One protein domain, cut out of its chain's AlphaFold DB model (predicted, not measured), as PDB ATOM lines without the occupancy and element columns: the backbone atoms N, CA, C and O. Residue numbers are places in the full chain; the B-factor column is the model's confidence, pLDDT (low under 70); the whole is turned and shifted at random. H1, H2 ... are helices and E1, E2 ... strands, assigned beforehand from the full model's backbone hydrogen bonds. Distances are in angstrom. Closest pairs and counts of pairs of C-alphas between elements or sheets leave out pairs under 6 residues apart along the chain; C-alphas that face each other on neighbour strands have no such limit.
ATOM      1  N   THR A 136     -33.062  42.789  39.538       89.00
ATOM      2  CA  THR A 136     -34.261  41.933  39.663       89.00
ATOM      3  C   THR A 136     -34.161  40.620  38.883       89.00
ATOM      4  O   THR A 136     -35.089  39.812  38.902       89.00
ATOM      5  N   ARG A 137     -33.041  40.387  38.190       86.31
ATOM      6  CA  ARG A 137     -32.770  39.181  37.396       86.31
ATOM      7  C   ARG A 137     -31.343  38.689  37.652       86.31
ATOM      8  O   ARG A 137     -30.491  39.522  37.965       86.31
ATOM      9  N   PRO A 138     -31.056  37.384  37.497       86.44
ATOM     10  CA  PRO A 138     -29.705  36.859  37.623       86.44
ATOM     11  C   PRO A 138     -28.756  37.617  36.698       86.44
ATOM     12  O   PRO A 138     -28.984  37.691  35.490       86.44
ATOM     13  N   THR A 139     -27.729  38.231  37.277       84.31
ATOM     14  CA  THR A 139     -26.803  39.106  36.552       84.31
ATOM     15  C   THR A 139     -25.382  38.625  36.784       84.31
ATOM     16  O   THR A 139     -24.932  38.520  37.926       84.31
ATOM     17  N   GLN A 140     -24.684  38.301  35.695       78.06
ATOM     18  CA  GLN A 140     -23.261  37.967  35.722       78.06
ATOM     19  C   GLN A 140     -22.443  39.244  35.806       78.06
ATOM     20  O   GLN A 140     -22.763  40.195  35.098       78.06
ATOM     21  N   ASN A 141     -21.408  39.224  36.648       66.50
ATOM     22  CA  ASN A 141     -20.421  40.290  36.801       66.50
ATOM     23  C   ASN A 141     -21.025  41.692  36.612       66.50
ATOM     24  O   ASN A 141     -20.813  42.305  35.562       66.50
ATOM     25  N   PRO A 142     -21.823  42.205  37.571       60.06
ATOM     26  CA  PRO A 142     -22.275  43.585  37.499       60.06
ATOM     27  C   PRO A 142     -20.996  44.426  37.534       60.06
ATOM     28  O   PRO A 142     -20.360  44.510  38.581       60.06
ATOM     29  N   ASN A 143     -20.558  44.920  36.371       50.53
ATOM     30  CA  ASN A 143     -19.172  45.332  36.105       50.53
ATOM     31  C   ASN A 143     -18.659  46.471  37.017       50.53
ATOM     32  O   ASN A 143     -17.469  46.763  37.006       50.53
ATOM     33  N   ASP A 144     -19.528  47.049  37.849       54.56
ATOM     34  CA  ASP A 144     -19.225  48.094  38.831       54.56
ATOM     35  C   ASP A 144     -19.098  47.596  40.283       54.56
ATOM     36  O   ASP A 144     -18.842  48.382  41.195       54.56
ATOM     37  N   ILE A 145     -19.234  46.293  40.554       59.56
ATOM     38  CA  ILE A 145     -18.945  45.732  41.883       59.56
ATOM     39  C   ILE A 145     -17.443  45.451  41.964       59.56
ATOM     40  O   ILE A 145     -16.991  44.310  42.008       59.56
ATOM     41  N   GLN A 146     -16.653  46.523  41.983       53.28
ATOM     42  CA  GLN A 146     -15.186  46.475  41.998       53.28
ATOM     43  C   GLN A 146     -14.589  45.879  43.286       53.28
ATOM     44  O   GLN A 146     -13.378  45.724  43.391       53.28
ATOM     45  N   ILE A 147     -15.414  45.489  44.263       54.09
ATOM     46  CA  ILE A 147     -14.950  44.827  45.483       54.09
ATOM     47  C   ILE A 147     -15.781  43.555  45.703       54.09
ATOM     48  O   ILE A 147     -16.770  43.590  46.448       54.09
ATOM     49  N   PRO A 148     -15.404  42.420  45.085       57.00
ATOM     50  CA  PRO A 148     -16.105  41.146  45.258       57.00
ATOM     51  C   PRO A 148     -16.281  40.773  46.740       57.00
ATOM     52  O   PRO A 148     -17.339  40.285  47.136       57.00
ATOM     53  N   GLY A 149     -15.314  41.129  47.595       70.44
ATOM     54  CA  GLY A 149     -15.409  40.921  49.043       70.44
ATOM     55  C   GLY A 149     -16.425  41.819  49.767       70.44
ATOM     56  O   GLY A 149     -16.973  41.418  50.792       70.44
ATOM     57  N   MET A 150     -16.722  43.026  49.270       76.94
ATOM     58  CA  MET A 150     -17.691  43.929  49.911       76.94
ATOM     59  C   MET A 150     -19.128  43.488  49.625       76.94
ATOM     60  O   MET A 150     -19.969  43.515  50.525       76.94
ATOM     61  N   ALA A 151     -19.406  43.051  48.394       77.50
ATOM     62  CA  ALA A 151     -20.711  42.511  48.017       77.50
ATOM     63  C   ALA A 151     -21.036  41.225  48.782       77.50
ATOM     64  O   ALA A 151     -22.122  41.111  49.350       77.50
ATOM     65  N   GLU A 152     -20.076  40.303  48.880       79.00
ATOM     66  CA  GLU A 152     -20.229  39.077  49.668       79.00
ATOM     67  C   GLU A 152     -20.548  39.394  51.138       79.00
ATOM     68  O   GLU A 152     -21.534  38.894  51.679       79.00
ATOM     69  N   LYS A 153     -19.806  40.318  51.767       82.62
ATOM     70  CA  LYS A 153     -20.084  40.775  53.143       82.62
ATOM     71  C   LYS A 153     -21.489  41.372  53.297       82.62
ATOM     72  O   LYS A 153     -22.130  41.183  54.332       82.62
ATOM     73  N   LEU A 154     -21.987  42.109  52.304       84.19
ATOM     74  CA  LEU A 154     -23.332  42.696  52.340       84.19
ATOM     75  C   LEU A 154     -24.442  41.645  52.233       84.19
ATOM     76  O   LEU A 154     -25.462  41.778  52.910       84.19
ATOM     77  N   ILE A 155     -24.230  40.601  51.433       83.56
ATOM     78  CA  ILE A 155     -25.166  39.480  51.298       83.56
ATOM     79  C   ILE A 155     -25.153  38.626  52.570       83.56
ATOM     80  O   ILE A 155     -26.205  38.387  53.159       83.56
ATOM     81  N   LEU A 156     -23.967  38.239  53.056       83.62
ATOM     82  CA  LEU A 156     -23.810  37.426  54.268       83.62
ATOM     83  C   LEU A 156     -24.347  38.120  55.525       83.62
ATOM     84  O   LEU A 156     -24.888  37.464  56.410       83.62
ATOM     85  N   SER A 157     -24.241  39.449  55.599       86.38
ATOM     86  CA  SER A 157     -24.833  40.231  56.696       86.38
ATOM     87  C   SER A 157     -26.349  40.431  56.576       86.38
ATOM     88  O   SER A 157     -26.938  41.088  57.432       86.38
ATOM     89  N   GLY A 158     -26.990  39.923  55.518       83.06
ATOM     90  CA  GLY A 158     -28.426  40.081  55.274       83.06
ATOM     91  C   GLY A 158     -28.847  41.496  54.865       83.06
ATOM     92  O   GLY A 158     -30.038  41.789  54.793       83.06
ATOM     93  N   ARG A 159     -27.895  42.396  54.584       84.81
ATOM     94  CA  ARG A 159     -28.177  43.782  54.167       84.81
ATOM     95  C   ARG A 159     -28.634  43.891  52.715       84.81
ATOM     96  O   ARG A 159     -29.218  44.906  52.346       84.81
ATOM     97  N   VAL A 160     -28.333  42.882  51.903       85.75
ATOM     98  CA  VAL A 160     -28.748  42.760  50.503       85.75
ATOM     99  C   VAL A 160     -29.359  41.370  50.309       85.75
ATOM    100  O   VAL A 160     -28.672  40.381  50.569       85.75
ATOM    101  N   PRO A 161     -30.625  41.263  49.870       85.06
ATOM    102  CA  PRO A 161     -31.299  39.979  49.779       85.06
ATOM    103  C   PRO A 161     -31.026  39.302  48.425       85.06
ATOM    104  O   PRO A 161     -31.531  39.702  47.375       85.06
ATOM    105  N   GLY A 162     -30.238  38.233  48.450       85.50
ATOM    106  CA  GLY A 162     -29.874  37.471  47.262       85.50
ATOM    107  C   GLY A 162     -28.775  36.460  47.555       85.50
ATOM    108  O   GLY A 162     -28.390  36.266  48.705       85.50
ATOM    109  N   ILE A 163     -28.284  35.807  46.508       84.25
ATOM    110  CA  ILE A 163     -27.215  34.809  46.578       84.25
ATOM    111  C   ILE A 163     -26.166  35.157  45.523       84.25
ATOM    112  O   ILE A 163     -26.505  35.553  44.410       84.25
ATOM    113  N   LEU A 164     -24.889  35.002  45.869       80.19
ATOM    114  CA  LEU A 164     -23.797  35.049  44.903       80.19
ATOM    115  C   LEU A 164     -23.432  33.608  44.510       80.19
ATOM    116  O   LEU A 164     -22.928  32.846  45.332       80.19
ATOM    117  N   SER A 165     -23.715  33.221  43.269       76.00
ATOM    118  CA  SER A 165     -23.372  31.915  42.694       76.00
ATOM    119  C   SER A 165     -22.073  32.022  41.884       76.00
ATOM    120  O   SER A 165     -21.848  33.038  41.238       76.00
ATOM    121  N   GLY A 166     -21.197  31.008  41.914       65.19
ATOM    122  CA  GLY A 166     -19.934  30.995  41.142       65.19
ATOM    123  C   GLY A 166     -18.626  31.155  41.939       65.19
ATOM    124  O   GLY A 166     -17.546  31.100  41.352       65.19
ATOM    125  N   GLY A 167     -18.692  31.272  43.272       57.09
ATOM    126  CA  GLY A 167     -17.516  31.289  44.157       57.09
ATOM    127  C   GLY A 167     -16.618  32.528  44.011       57.09
ATOM    128  O   GLY A 167     -16.998  33.524  43.404       57.09
ATOM    129  N   ARG A 168     -15.394  32.469  44.563       53.34
ATOM    130  CA  ARG A 168     -14.407  33.577  44.563       53.34
ATOM    131  C   ARG A 168     -13.865  33.954  43.170       53.34
ATOM    132  O   ARG A 168     -13.056  34.872  43.061       53.34
ATOM    133  N   GLN A 169     -14.263  33.253  42.107       58.22
ATOM    134  CA  GLN A 169     -13.858  33.588  40.742       58.22
ATOM    135  C   GLN A 169     -14.730  34.734  40.218       58.22
ATOM    136  O   GLN A 169     -15.823  34.512  39.704       58.22
ATOM    137  N   VAL A 170     -14.212  35.959  40.330       57.50
ATOM    138  CA  VAL A 170     -14.881  37.222  39.956       57.50
ATOM    139  C   VAL A 170     -15.543  37.153  38.571       57.50
ATOM    140  O   VAL A 170     -16.692  37.548  38.416       57.50
ATOM    141  N   HIS A 171     -14.882  36.540  37.584       59.03
ATOM    142  CA  HIS A 171     -15.395  36.422  36.212       59.03
ATOM    143  C   HIS A 171     -16.585  35.464  36.025       59.03
ATOM    144  O   HIS A 171     -17.197  35.459  34.959       59.03
ATOM    145  N   ARG A 172     -16.914  34.635  37.021       64.62
ATOM    146  CA  ARG A 172     -18.045  33.691  36.979       64.62
ATOM    147  C   ARG A 172     -19.097  33.970  38.049       64.62
ATOM    148  O   ARG A 172     -20.084  33.241  38.117       64.62
ATOM    149  N   ALA A 173     -18.901  35.011  38.857       72.94
ATOM    150  CA  ALA A 173     -19.849  35.387  39.887       72.94
ATOM    151  C   ALA A 173     -21.156  35.894  39.250       72.94
ATOM    152  O   ALA A 173     -21.176  36.848  38.467       72.94
ATOM    153  N   MET A 174     -22.257  35.237  39.598       81.31
ATOM    154  CA  MET A 174     -23.616  35.606  39.240       81.31
ATOM    155  C   MET A 174     -24.357  35.998  40.509       81.31
ATOM    156  O   MET A 174     -24.474  35.211  41.446       81.31
ATOM    157  N   TYR A 175     -24.881  37.216  40.536       85.06
ATOM    158  CA  TYR A 175     -25.780  37.632  41.597       85.06
ATOM    159  C   TYR A 175     -27.213  37.236  41.239       85.06
ATOM    160  O   TYR A 175     -27.718  37.624  40.184       85.06
ATOM    161  N   ILE A 176     -27.857  36.477  42.124       87.06
ATOM    162  CA  ILE A 176     -29.245  36.027  42.022       87.06
ATOM    163  C   ILE A 176     -30.055  36.766  43.099       87.06
ATOM    164  O   ILE A 176     -29.947  36.435  44.283       87.06
ATOM    165  N   PRO A 177     -30.857  37.779  42.731       89.00
ATOM    166  CA  PRO A 177     -31.685  38.517  43.685       89.00
ATOM    167  C   PRO A 177     -32.761  37.626  44.306       89.00
ATOM    168  O   PRO A 177     -33.412  36.855  43.601       89.00
ATOM    169  N   SER A 178     -33.059  37.791  45.598       87.88
ATOM    170  CA  SER A 178     -34.087  36.967  46.258       87.88
ATOM    171  C   SER A 178     -35.484  37.146  45.651       87.88
ATOM    172  O   SER A 178     -36.299  36.224  45.678       87.88
ATOM    173  N   ILE A 179     -35.780  38.341  45.123       88.69
ATOM    174  CA  ILE A 179     -37.054  38.643  44.455       88.69
ATOM    175  C   ILE A 179     -37.241  37.781  43.203       88.69
ATOM    176  O   ILE A 179     -38.352  37.326  42.939       88.69
ATOM    177  N   TYR A 180     -36.155  37.495  42.479       87.19
ATOM    178  CA  TYR A 180     -36.182  36.617  41.315       87.19
ATOM    179  C   TYR A 180     -36.562  35.191  41.720       87.19
ATOM    180  O   TYR A 180     -37.557  34.666  41.223       87.19
ATOM    181  N   SER A 181     -35.845  34.610  42.688       86.38
ATOM    182  CA  SER A 181     -36.119  33.255  43.186       86.38
ATOM    183  C   SER A 181     -37.535  33.125  43.757       86.38
ATOM    184  O   SER A 181     -38.214  32.131  43.514       86.38
ATOM    185  N   ARG A 182     -38.026  34.147  44.473       87.50
ATOM    186  CA  ARG A 182     -39.405  34.162  44.984       87.50
ATOM    187  C   ARG A 182     -40.430  34.147  43.852       87.50
ATOM    188  O   ARG A 182     -41.330  33.317  43.867       87.50
ATOM    189  N   THR A 183     -40.264  35.025  42.864       87.19
ATOM    190  CA  THR A 183     -41.191  35.141  41.728       87.19
ATOM    191  C   THR A 183     -41.211  33.854  40.900       87.19
ATOM    192  O   THR A 183     -42.261  33.420  40.436       87.19
ATOM    193  N   GLN A 184     -40.049  33.219  40.736       84.44
ATOM    194  CA  GLN A 184     -39.907  31.939  40.050       84.44
ATOM    195  C   GLN A 184     -40.643  30.821  40.799       84.44
ATOM    196  O   GLN A 184     -41.422  30.101  40.181       84.44
ATOM    197  N   ASN A 185     -40.471  30.723  42.120       85.62
ATOM    198  CA  ASN A 185     -41.176  29.738  42.945       85.62
ATOM    199  C   ASN A 185     -42.695  29.951  42.925       85.62
ATOM    200  O   ASN A 185     -43.443  29.011  42.675       85.62
ATOM    201  N   GLU A 186     -43.158  31.192  43.095       87.94
ATOM    202  CA  GLU A 186     -44.585  31.529  43.024       87.94
ATOM    203  C   GLU A 186     -45.184  31.190  41.651       87.94
ATOM    204  O   GLU A 186     -46.303  30.682  41.563       87.94
ATOM    205  N   TRP A 187     -44.441  31.434  40.566       84.75
ATOM    206  CA  TRP A 187     -44.869  31.057  39.222       84.75
ATOM    207  C   TRP A 187     -44.994  29.538  39.066       84.75
ATOM    208  O   TRP A 187     -45.994  29.072  38.519       84.75
ATOM    209  N   VAL A 188     -44.027  28.765  39.573       84.06
ATOM    210  CA  VAL A 188     -44.062  27.292  39.545       84.06
ATOM    211  C   VAL A 188     -45.258  26.762  40.332       84.06
ATOM    212  O   VAL A 188     -46.014  25.943  39.808       84.06
ATOM    213  N   ASP A 189     -45.471  27.265  41.548       85.69
ATOM    214  CA  ASP A 189     -46.577  26.851  42.412       85.69
ATOM    215  C   ASP A 189     -47.934  27.157  41.774       85.69
ATOM    216  O   ASP A 189     -48.826  26.306  41.748       85.69
ATOM    217  N   ASN A 190     -48.098  28.361  41.223       86.81
ATOM    218  CA  ASN A 190     -49.333  28.760  40.553       86.81
ATOM    219  C   ASN A 190     -49.570  27.948  39.276       86.81
ATOM    220  O   ASN A 190     -50.695  27.514  39.026       86.81
ATOM    221  N   PHE A 191     -48.519  27.691  38.496       84.50
ATOM    222  CA  PHE A 191     -48.613  26.879  37.289       84.50
ATOM    223  C   PHE A 191     -49.030  25.440  37.612       84.50
ATOM    224  O   PHE A 191     -49.925  24.904  36.954       84.50
ATOM    225  N   LEU A 192     -48.423  24.832  38.636       84.12
ATOM    226  CA  LEU A 192     -48.741  23.476  39.074       84.12
ATOM    227  C   LEU A 192     -50.175  23.383  39.611       84.12
ATOM    228  O   LEU A 192     -50.896  22.461  39.237       84.12
ATOM    229  N   LYS A 193     -50.612  24.355  40.423       87.00
ATOM    230  CA  LYS A 193     -51.993  24.422  40.935       87.00
ATOM    231  C   LYS A 193     -53.032  24.535  39.817       87.00
ATOM    232  O   LYS A 193     -54.097  23.944  39.933       87.00
ATOM    233  N   GLN A 194     -52.738  25.291  38.759       85.62
ATOM    234  CA  GLN A 194     -53.678  25.505  37.654       85.62
ATOM    235  C   GLN A 194     -53.717  24.343  36.657       85.62
ATOM    236  O   GLN A 194     -54.786  24.022  36.146       85.62
ATOM    237  N   ASN A 195     -52.571  23.721  36.361       85.38
ATOM    238  CA  ASN A 195     -52.461  22.764  35.255       85.38
ATOM    239  C   ASN A 195     -52.323  21.303  35.704       85.38
ATOM    240  O   ASN A 195     -52.554  20.404  34.902       85.38
ATOM    241  N   GLY A 196     -51.936  21.040  36.955       82.88
ATOM    242  CA  GLY A 196     -51.753  19.685  37.487       82.88
ATOM    243  C   GLY A 196     -50.494  18.953  36.999       82.88
ATOM    244  O   GLY A 196     -50.320  17.777  37.306       82.88
ATOM    245  N   TYR A 197     -49.603  19.616  36.254       80.56
ATOM    246  CA  TYR A 197     -48.328  19.051  35.797       80.56
ATOM    247  C   TYR A 197     -47.244  20.128  35.636       80.56
ATOM    248  O   TYR A 197     -47.535  21.320  35.554       80.56
ATOM    249  N   LEU A 198     -45.981  19.700  35.531       72.75
ATOM    250  CA  LEU A 198     -44.849  20.531  35.108       72.75
ATOM    251  C   LEU A 198     -44.243  19.932  33.832       72.75
ATOM    252  O   LEU A 198     -43.749  18.806  33.834       72.75
ATOM    253  N   GLY A 199     -44.300  20.665  32.719       67.75
ATOM    254  CA  GLY A 199     -43.683  20.232  31.461       67.75
ATOM    255  C   GLY A 199     -42.154  20.354  31.493       67.75
ATOM    256  O   GLY A 199     -41.617  21.240  32.154       67.75
ATOM    257  N   LYS A 200     -41.435  19.519  30.723       58.47
ATOM    258  CA  LYS A 200     -39.952  19.515  30.654       58.47
ATOM    259  C   LYS A 200     -39.334  20.897  30.372       58.47
ATOM    260  O   LYS A 200     -38.306  21.220  30.951       58.47
ATOM    261  N   LEU A 201     -39.968  21.729  29.539       53.25
ATOM    262  CA  LEU A 201     -39.526  23.103  29.237       53.25
ATOM    263  C   LEU A 201     -39.597  24.058  30.442       53.25
ATOM    264  O   LEU A 201     -38.812  25.002  30.516       53.25
ATOM    265  N   ASN A 202     -40.501  23.810  31.392       54.50
ATOM    266  CA  ASN A 202     -40.653  24.651  32.580       54.50
ATOM    267  C   ASN A 202     -39.565  24.360  33.615       54.50
ATOM    268  O   ASN A 202     -39.153  25.271  34.318       54.50
ATOM    269  N   VAL A 203     -39.038  23.132  33.646       54.53
ATOM    270  CA  VAL A 203     -37.947  22.734  34.549       54.53
ATOM    271  C   VAL A 203     -36.632  23.437  34.190       54.53
ATOM    272  O   VAL A 203     -35.931  23.912  35.074       54.53
ATOM    273  N   PHE A 204     -36.331  23.613  32.898       48.97
ATOM    274  CA  PHE A 204     -35.116  24.320  32.455       48.97
ATOM    275  C   PHE A 204     -35.092  25.810  32.822       48.97
ATOM    276  O   PHE A 204     -34.015  26.371  32.994       48.97
ATOM    277  N   LYS A 205     -36.258  26.455  32.977       50.72
ATOM    278  CA  LYS A 205     -36.343  27.843  33.463       50.72
ATOM    279  C   LYS A 205     -36.076  27.974  34.964       50.72
ATOM    280  O   LYS A 205     -35.964  29.103  35.427       50.72
ATOM    281  N   ILE A 206     -36.013  26.863  35.705       52.44
ATOM    282  CA  ILE A 206     -35.839  26.827  37.165       52.44
ATOM    283  C   ILE A 206     -34.367  26.584  37.553       52.44
ATOM    284  O   ILE A 206     -33.944  26.978  38.631       52.44
ATOM    285  N   SER A 207     -33.564  25.992  36.664       45.06
ATOM    286  CA  SER A 207     -32.185  25.559  36.951       45.06
ATOM    287  C   SER A 207     -31.092  26.638  36.828       45.06
ATOM    288  O   SER A 207     -29.933  26.272  36.625       45.06
ATOM    289  N   VAL A 208     -31.420  27.933  36.902       44.84
ATOM    290  CA  VAL A 208     -30.433  29.037  36.822       44.84
ATOM    291  C   VAL A 208     -30.322  29.762  38.152       44.84
ATOM    292  O   VAL A 208     -31.373  30.243  38.631       44.84
TER     293      VAL A 208
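What this domain is: This is residues 136 to 208 of the 208 residues of the protein "E3 UFM1-protein ligase 1 homolog" of Portunus trituberculatus (UniProt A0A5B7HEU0). A small head holds the hairpin E1 and E2 with H1 near E1, and from its E2 end the long helix H2 runs away as an arm. Past the free far end of that arm, residues 192 to 197, the last stretch folds back along H2 with the short H3, which stays apart from it. The printed part has 73 residues with three named helices and two named strands, in the order H1, E1, E2, H2, H3; the sheet E1 - E2 is antiparallel and the class is mostly helix. The whole is loose, with a radius of gyration of the C-alphas of 14.9 A, and elongated, spanning 45 by 23 by 17 A.

Where its parts are: Residues 136 to 147 hold no named element. H1, residues 148 to 156, begins at C-alpha 148 (-16.105, 41.146, 45.258) and is 12.4 A long. E1 is residues 162 to 165 and E2 residues 174 to 177. H2, residues 178 to 195, is 25.7 A long. H3, residues 200 to 204, ends at C-alpha 204 (-35.116, 24.320, 32.455).

How they stand to each other: Residues 139 to 140 pair antiparallel with residues 174 to 175 of E2. The closest C-alphas of H1 and E1, those of Ile 155 and Gly 162, are 6.5 A apart. In the hairpin, N 163 and O 176 are within hydrogen-bond range at 2.8 A. The closest C-alphas of E1 and H2, those of Gly 162 and Ser 178, are 4.4 A apart. H2 and H3 are only just apart, at 8.2 A. Every O i to N i+4 pair is within range in H1 and H2; H3 has 0 of 1, and 1 of 2 O i to N i+3 pairs.

The domain as a whole: The farthest C-alphas, of Gln 146 and Gly 196, are 45.6 A apart. The printed part has no cut and no long link. The mean pLDDT of the printed part is 74.2; residues 141 to 148, 166 to 172 and 199 to 208 are under 70.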